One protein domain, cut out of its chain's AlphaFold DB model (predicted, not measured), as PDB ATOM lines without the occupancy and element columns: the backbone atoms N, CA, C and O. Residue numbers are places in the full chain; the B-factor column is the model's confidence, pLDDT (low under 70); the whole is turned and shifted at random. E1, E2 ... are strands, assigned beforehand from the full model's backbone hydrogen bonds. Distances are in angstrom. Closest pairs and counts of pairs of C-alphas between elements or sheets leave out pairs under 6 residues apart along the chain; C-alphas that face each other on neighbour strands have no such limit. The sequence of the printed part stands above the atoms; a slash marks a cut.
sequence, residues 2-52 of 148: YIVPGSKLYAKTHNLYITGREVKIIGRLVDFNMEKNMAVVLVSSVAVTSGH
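This is residues 2 to 52 of the 148 residues of an uncharacterized protein of Puccinia triticina (isolate 1-1 / race 1 (BBBD)) (UniProt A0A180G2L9). One long hairpin of two strands, E1 and E2, strongly bent along its length, is joined at its open end by a winding lead-in, of which residues 2 to 13 stick out away from the hairpin. The turn at the other end, residues 33 to 38, sticks out too. The printed part has 51 residues with no named helix and two named strands, E1 then E2, in one antiparallel sheet of order E1 - E2. The class is all strand, though under half of the residues, 22 of 51, are in named elements. The whole is loose, with a radius of gyration of the C-alphas of 12.9 A, and elongated, spanning 37 by 21 by 20 A.

Residues 2 to 22 hold no named element; C-alpha 2 is at (276.320, 454.620, 292.403). E1, residues 23 to 33, begins at C-alpha 23 at (272.415, 431.570, 295.134) and is 22.1 A long from first to last C-alpha. E2, residues 38 to 48, is 21.8 A long and ends at C-alpha 48 at (271.856, 430.871, 290.496).

E1 and E2 are antiparallel neighbours and form a hairpin with a tight link of four residues, their directions 162 degrees apart. E1 bends by 95 degrees at residue 30, and E2 bends by 95 degrees at residue 44. The C-alphas of Gly 27 and Val 43 face each other at 4.2 A. N 24 and O 47, 2.8 A apart, and N 40 and O 31, 2.8 A apart, are within hydrogen-bond range.

The two C-alphas farthest apart are those of Glu 35 and His 52, at 37.6 A. The printed part has no cut. Residues 2 to 13 and 33 to 38 stand free; without them the body spans 35 by 15 by 13 A. Mean pLDDT of the printed part is 75.3, and residues 2 to 17 and 50 to 52 are under 70.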
ATOM      1  N   TYR A   2     277.712 455.034 292.588       32.47
ATOM      2  CA  TYR A   2     276.320 454.620 292.403       32.47
ATOM      3  C   TYR A   2     276.064 453.365 293.234       32.47
ATOM      4  O   TYR A   2     276.477 452.268 292.870       32.47
ATOM      5  N   ILE A   3     275.422 453.550 294.384       50.19
ATOM      6  CA  ILE A   3     274.872 452.451 295.173       50.19
ATOM      7  C   ILE A   3     273.690 451.937 294.365       50.19
ATOM      8  O   ILE A   3     272.764 452.699 294.104       50.19
ATOM      9  N   VAL A   4     273.737 450.683 293.925       43.06
ATOM     10  CA  VAL A   4     272.576 450.016 293.336       43.06
ATOM     11  C   VAL A   4     271.678 449.631 294.511       43.06
ATOM     12  O   VAL A   4     272.013 448.693 295.234       43.06
ATOM     13  N   PRO A   5     270.564 450.343 294.765       49.72
ATOM     14  CA  PRO A   5     269.593 449.895 295.748       49.72
ATOM     15  C   PRO A   5     269.013 448.582 295.215       49.72
ATOM     16  O   PRO A   5     268.917 448.418 293.994       49.72
ATOM     17  N   GLY A   6     268.618 447.665 296.099       52.25
ATOM     18  CA  GLY A   6     268.084 446.326 295.790       52.25
ATOM     19  C   GLY A   6     266.823 446.260 294.906       52.25
ATOM     20  O   GLY A   6     266.097 445.278 294.939       52.25
ATOM     21  N   SER A   7     266.555 447.282 294.100       49.69
ATOM     22  CA  SER A   7     265.490 447.394 293.108       49.69
ATOM     23  C   SER A   7     265.960 447.970 291.759       49.69
ATOM     24  O   SER A   7     265.145 448.153 290.860       49.69
ATOM     25  N   LYS A   8     267.265 448.220 291.544       45.72
ATOM     26  CA  LYS A   8     267.803 448.684 290.241       45.72
ATOM     27  C   LYS A   8     268.401 447.583 289.366       45.72
ATOM     28  O   LYS A   8     269.199 447.848 288.473       45.72
ATOM     29  N   LEU A   9     267.947 446.355 289.581       47.97
ATOM     30  CA  LEU A   9     268.158 445.219 288.690       47.97
ATOM     31  C   LEU A   9     266.790 444.737 288.159       47.97
ATOM     32  O   LEU A   9     266.413 443.582 288.313       47.97
ATOM     33  N   TYR A  10     265.992 445.651 287.595       46.00
ATOM     34  CA  TYR A  10     264.622 445.354 287.132       46.00
ATOM     35  C   TYR A  10     264.408 445.479 285.618       46.00
ATOM     36  O   TYR A  10     263.292 445.290 285.150       46.00
ATOM     37  N   ALA A  11     265.448 445.746 284.822       45.72
ATOM     38  CA  ALA A  11     265.264 445.886 283.373       45.72
ATOM     39  C   ALA A  11     265.556 444.600 282.579       45.72
ATOM     40  O   ALA A  11     264.937 444.378 281.542       45.72
ATOM     41  N   LYS A  12     266.483 443.736 283.034       49.34
ATOM     42  CA  LYS A  12     266.824 442.480 282.328       49.34
ATOM     43  C   LYS A  12     267.646 441.501 283.166       49.34
ATOM     44  O   LYS A  12     268.584 440.876 282.681       49.34
ATOM     45  N   THR A  13     267.361 441.400 284.450       47.44
ATOM     46  CA  THR A  13     268.143 440.552 285.348       47.44
ATOM     47  C   THR A  13     267.203 439.613 286.047       47.44
ATOM     48  O   THR A  13     266.273 440.036 286.727       47.44
ATOM     49  N   HIS A  14     267.430 438.326 285.808       54.38
ATOM     50  CA  HIS A  14     266.827 437.239 286.557       54.38
ATOM     51  C   HIS A  14     266.778 437.630 288.032       54.38
ATOM     52  O   HIS A  14     267.802 438.050 288.570       54.38
ATOM     53  N   ASN A  15     265.596 437.550 288.653       57.72
ATOM     54  CA  ASN A  15     265.440 437.772 290.085       57.72
ATOM     55  C   ASN A  15     266.486 436.912 290.804       57.72
ATOM     56  O   ASN A  15     266.356 435.691 290.865       57.72
ATOM     57  N   LEU A  16     267.561 437.547 291.274       62.72
ATOM     58  CA  LEU A  16     268.650 436.872 291.979       62.72
ATOM     59  C   LEU A  16     268.138 436.295 293.295       62.72
ATOM     60  O   LEU A  16     268.672 435.312 293.781       62.72
ATOM     61  N   TYR A  17     267.070 436.880 293.835       65.38
ATOM     62  CA  TYR A  17     266.399 436.419 295.030       65.38
ATOM     63  C   TYR A  17     265.062 435.779 294.655       65.38
ATOM     64  O   TYR A  17     264.064 436.459 294.425       65.38
ATOM     65  N   ILE A  18     265.058 434.453 294.550       71.06
ATOM     66  CA  ILE A  18     263.838 433.653 294.444       71.06
ATOM     67  C   ILE A  18     263.834 432.725 295.649       71.06
ATOM     68  O   ILE A  18     264.757 431.930 295.824       71.06
ATOM     69  N   THR A  19     262.796 432.825 296.478       72.62
ATOM     70  CA  THR A  19     262.612 431.948 297.636       72.62
ATOM     71  C   THR A  19     262.680 430.481 297.205       72.62
ATOM     72  O   THR A  19     262.056 430.087 296.219       72.62
ATOM     73  N   GLY A  20     263.455 429.672 297.928       76.62
ATOM     74  CA  GLY A  20     263.640 428.251 297.617       76.62
ATOM     75  C   GLY A  20     264.658 427.953 296.511       76.62
ATOM     76  O   GLY A  20     264.742 426.807 296.073       76.62
ATOM     77  N   ARG A  21     265.433 428.945 296.052       76.88
ATOM     78  CA  ARG A  21     266.600 428.727 295.185       76.88
ATOM     79  C   ARG A  21     267.884 429.137 295.881       76.88
ATOM     80  O   ARG A  21     267.956 430.191 296.507       76.88
ATOM     81  N   GLU A  22     268.907 428.311 295.718       82.00
ATOM     82  CA  GLU A  22     270.246 428.608 296.211       82.00
ATOM     83  C   GLU A  22     270.980 429.543 295.247       82.00
ATOM     84  O   GLU A  22     270.977 429.344 294.023       82.00
ATOM     85  N   VAL A  23     271.629 430.551 295.830       84.50
ATOM     86  CA  VAL A  23     272.415 431.570 295.134       84.50
ATOM     87  C   VAL A  23     273.838 431.503 295.658       84.50
ATOM     88  O   VAL A  23     274.068 431.590 296.863       84.50
ATOM     89  N   LYS A  24     274.800 431.383 294.746       85.88
ATOM     90  CA  LYS A  24     276.224 431.436 295.064       85.88
ATOM     91  C   LYS A  24     276.780 432.790 294.649       85.88
ATOM     92  O   LYS A  24     276.722 433.157 293.477       85.88
ATOM     93  N   ILE A  25     277.349 433.503 295.613       89.62
ATOM     94  CA  ILE A  25     278.019 434.786 295.405       89.62
ATOM     95  C   ILE A  25     279.509 434.571 295.655       89.62
ATOM     96  O   ILE A  25     279.895 433.991 296.668       89.62
ATOM     97  N   ILE A  26     280.343 435.016 294.719       91.31
ATOM     98  CA  ILE A  26     281.801 434.998 294.841       91.31
ATOM     99  C   ILE A  26     282.278 436.448 294.790       91.31
ATOM    100  O   ILE A  26     281.836 437.231 293.947       91.31
ATOM    101  N   GLY A  27     283.165 436.815 295.710       94.62
ATOM    102  CA  GLY A  27     283.666 438.176 295.842       94.62
ATOM    103  C   GLY A  27     284.772 438.290 296.884       94.62
ATOM    104  O   GLY A  27     285.233 437.282 297.421       94.62
ATOM    105  N   ARG A  28     285.201 439.523 297.158       96.00
ATOM    106  CA  ARG A  28     286.187 439.846 298.201       96.00
ATOM    107  C   ARG A  28     285.536 440.685 299.292       96.00
ATOM    108  O   ARG A  28     284.818 441.630 298.974       96.00
ATOM    109  N   LEU A  29     285.797 440.351 300.553       96.00
ATOM    110  CA  LEU A  29     285.409 441.191 301.684       96.00
ATOM    111  C   LEU A  29     286.188 442.507 301.604       96.00
ATOM    112  O   LEU A  29     287.406 442.481 301.444       96.00
ATOM    113  N   VAL A  30     285.483 443.633 301.667       97.50
ATOM    114  CA  VAL A  30     286.099 444.966 301.598       97.50
ATOM    115  C   VAL A  30     285.910 445.767 302.875       97.50
ATOM    116  O   VAL A  30     286.739 446.619 303.164       97.50
ATOM    117  N   ASP A  31     284.841 445.500 303.625       97.19
ATOM    118  CA  ASP A  31     284.529 446.213 304.860       97.19
ATOM    119  C   ASP A  31     283.505 445.428 305.702       97.19
ATOM    120  O   ASP A  31     282.918 444.441 305.235       97.19
ATOM    121  N   PHE A  32     283.254 445.878 306.927       97.19
ATOM    122  CA  PHE A  32     282.218 445.366 307.814       97.19
ATOM    123  C   PHE A  32     281.418 446.515 308.436       97.19
ATOM    124  O   PHE A  32     281.943 447.362 309.153       97.19
ATOM    125  N   ASN A  33     280.106 446.523 308.204       95.94
ATOM    126  CA  ASN A  33     279.207 447.485 308.822       95.94
ATOM    127  C   ASN A  33     278.864 447.029 310.251       95.94
ATOM    128  O   ASN A  33     278.055 446.116 310.427       95.94
ATOM    129  N   MET A  34     279.461 447.682 311.253       96.81
ATOM    130  CA  MET A  34     279.278 447.349 312.675       96.81
ATOM    131  C   MET A  34     277.867 447.643 313.199       96.81
ATOM    132  O   MET A  34     277.361 446.900 314.030       96.81
ATOM    133  N   GLU A  35     277.195 448.678 312.690       97.19
ATOM    134  CA  GLU A  35     275.831 449.028 313.123       97.19
ATOM    135  C   GLU A  35     274.816 447.943 312.744       97.19
ATOM    136  O   GLU A  35     273.874 447.662 313.482       97.19
ATOM    137  N   LYS A  36     275.008 447.328 311.573       95.62
ATOM    138  CA  LYS A  36     274.107 446.310 311.014       95.62
ATOM    139  C   LYS A  36     274.637 444.891 311.179       95.62
ATOM    140  O   LYS A  36     273.946 443.953 310.796       95.62
ATOM    141  N   ASN A  37     275.849 444.735 311.712       95.62
ATOM    142  CA  ASN A  37     276.581 443.472 311.761       95.62
ATOM    143  C   ASN A  37     276.618 442.759 310.396       95.62
ATOM    144  O   ASN A  37     276.358 441.561 310.296       95.62
ATOM    145  N   MET A  38     276.901 443.505 309.321       95.31
ATOM    146  CA  MET A  38     276.905 442.974 307.952       95.31
ATOM    147  C   MET A  38     278.262 443.134 307.275       95.31
ATOM    148  O   MET A  38     278.824 444.226 307.227       95.31
ATOM    149  N   ALA A  39     278.728 442.062 306.642       93.50
ATOM    150  CA  ALA A  39     279.881 442.095 305.754       93.50
ATOM    151  C   ALA A  39     279.561 442.836 304.445       93.50
ATOM    152  O   ALA A  39     278.533 442.587 303.809       93.50
ATOM    153  N   VAL A  40     280.471 443.705 304.011       93.31
ATOM    154  CA  VAL A  40     280.415 444.372 302.707       93.31
ATOM    155  C   VAL A  40     281.393 443.672 301.773       93.31
ATOM    156  O   VAL A  40     282.598 443.634 302.015       93.31
ATOM    157  N   VAL A  41     280.869 443.102 300.689       93.88
ATOM    158  CA  VAL A  41     281.639 442.288 299.742       93.88
ATOM    159  C   VAL A  41     281.593 442.926 298.357       93.88
ATOM    160  O   VAL A  41     280.516 443.216 297.834       93.88
ATOM    161  N   LEU A  42     282.758 443.098 297.732       93.12
ATOM    162  CA  LEU A  42     282.858 443.422 296.312       93.12
ATOM    163  C   LEU A  42     282.638 442.146 295.492       93.12
ATOM    164  O   LEU A  42     283.441 441.213 295.546       93.12
ATOM    165  N   VAL A  43     281.542 442.103 294.738       92.81
ATOM    166  CA  VAL A  43     281.101 440.913 293.998       92.81
ATOM    167  C   VAL A  43     281.854 440.777 292.674       92.81
ATOM    168  O   VAL A  43     281.887 441.714 291.881       92.81
ATOM    169  N   SER A  44     282.422 439.595 292.417       92.56
ATOM    170  CA  SER A  44     283.076 439.254 291.145       92.56
ATOM    171  C   SER A  44     282.216 438.357 290.256       92.56
ATOM    172  O   SER A  44     282.269 438.473 289.034       92.56
ATOM    173  N   SER A  45     281.422 437.461 290.847       88.19
ATOM    174  CA  SER A  45     280.551 436.545 290.110       88.19
ATOM    175  C   SER A  45     279.342 436.131 290.941       88.19
ATOM    176  O   SER A  45     279.414 436.027 292.169       88.19
ATOM    177  N   VAL A  46     278.229 435.873 290.256       86.81
ATOM    178  CA  VAL A  46     276.984 435.392 290.855       86.81
ATOM    179  C   VAL A  46     276.443 434.244 290.014       86.81
ATOM    180  O   VAL A  46     276.309 434.369 288.798       86.81
ATOM    181  N   ALA A  47     276.112 433.134 290.665       83.75
ATOM    182  CA  ALA A  47     275.490 431.979 290.037       83.75
ATOM    183  C   ALA A  47     274.190 431.628 290.763       83.75
ATOM    184  O   ALA A  47     274.142 431.572 291.992       83.75
ATOM    185  N   VAL A  48     273.140 431.362 289.989       82.38
ATOM    186  CA  VAL A  48     271.856 430.871 290.496       82.38
ATOM    187  C   VAL A  48     271.682 429.454 289.985       82.38
ATOM    188  O   VAL A  48     271.876 429.191 288.795       82.38
ATOM    189  N   THR A  49     271.327 428.531 290.872       73.19
ATOM    190  CA  THR A  49     271.031 427.162 290.452       73.19
ATOM    191  C   THR A  49     269.807 427.166 289.530       73.19
ATOM    192  O   THR A  49     268.713 427.602 289.891       73.19
ATOM    193  N   SER A  50     269.989 426.699 288.292       64.31
ATOM    194  CA  SER A  50     268.898 426.497 287.333       64.31
ATOM    195  C   SER A  50     268.181 425.178 287.643       64.31
ATOM    196  O   SER A  50     268.216 424.235 286.858       64.31
ATOM    197  N   GLY A  51     267.580 425.082 288.827       59.19
ATOM    198  CA  GLY A  51     266.752 423.948 289.234       59.19
ATOM    199  C   GLY A  51     265.263 424.264 289.104       59.19
ATOM    200  O   GLY A  51     264.825 425.377 289.418       59.19
ATOM    201  N   HIS A  52     264.470 423.278 288.667       55.94
ATOM    202  CA  HIS A  52     263.018 423.266 288.890       55.94
ATOM    203  C   HIS A  52     262.775 423.534 290.385       55.94
ATOM    204  O   HIS A  52     263.537 423.022 291.204       55.94
TER     205      HIS A  52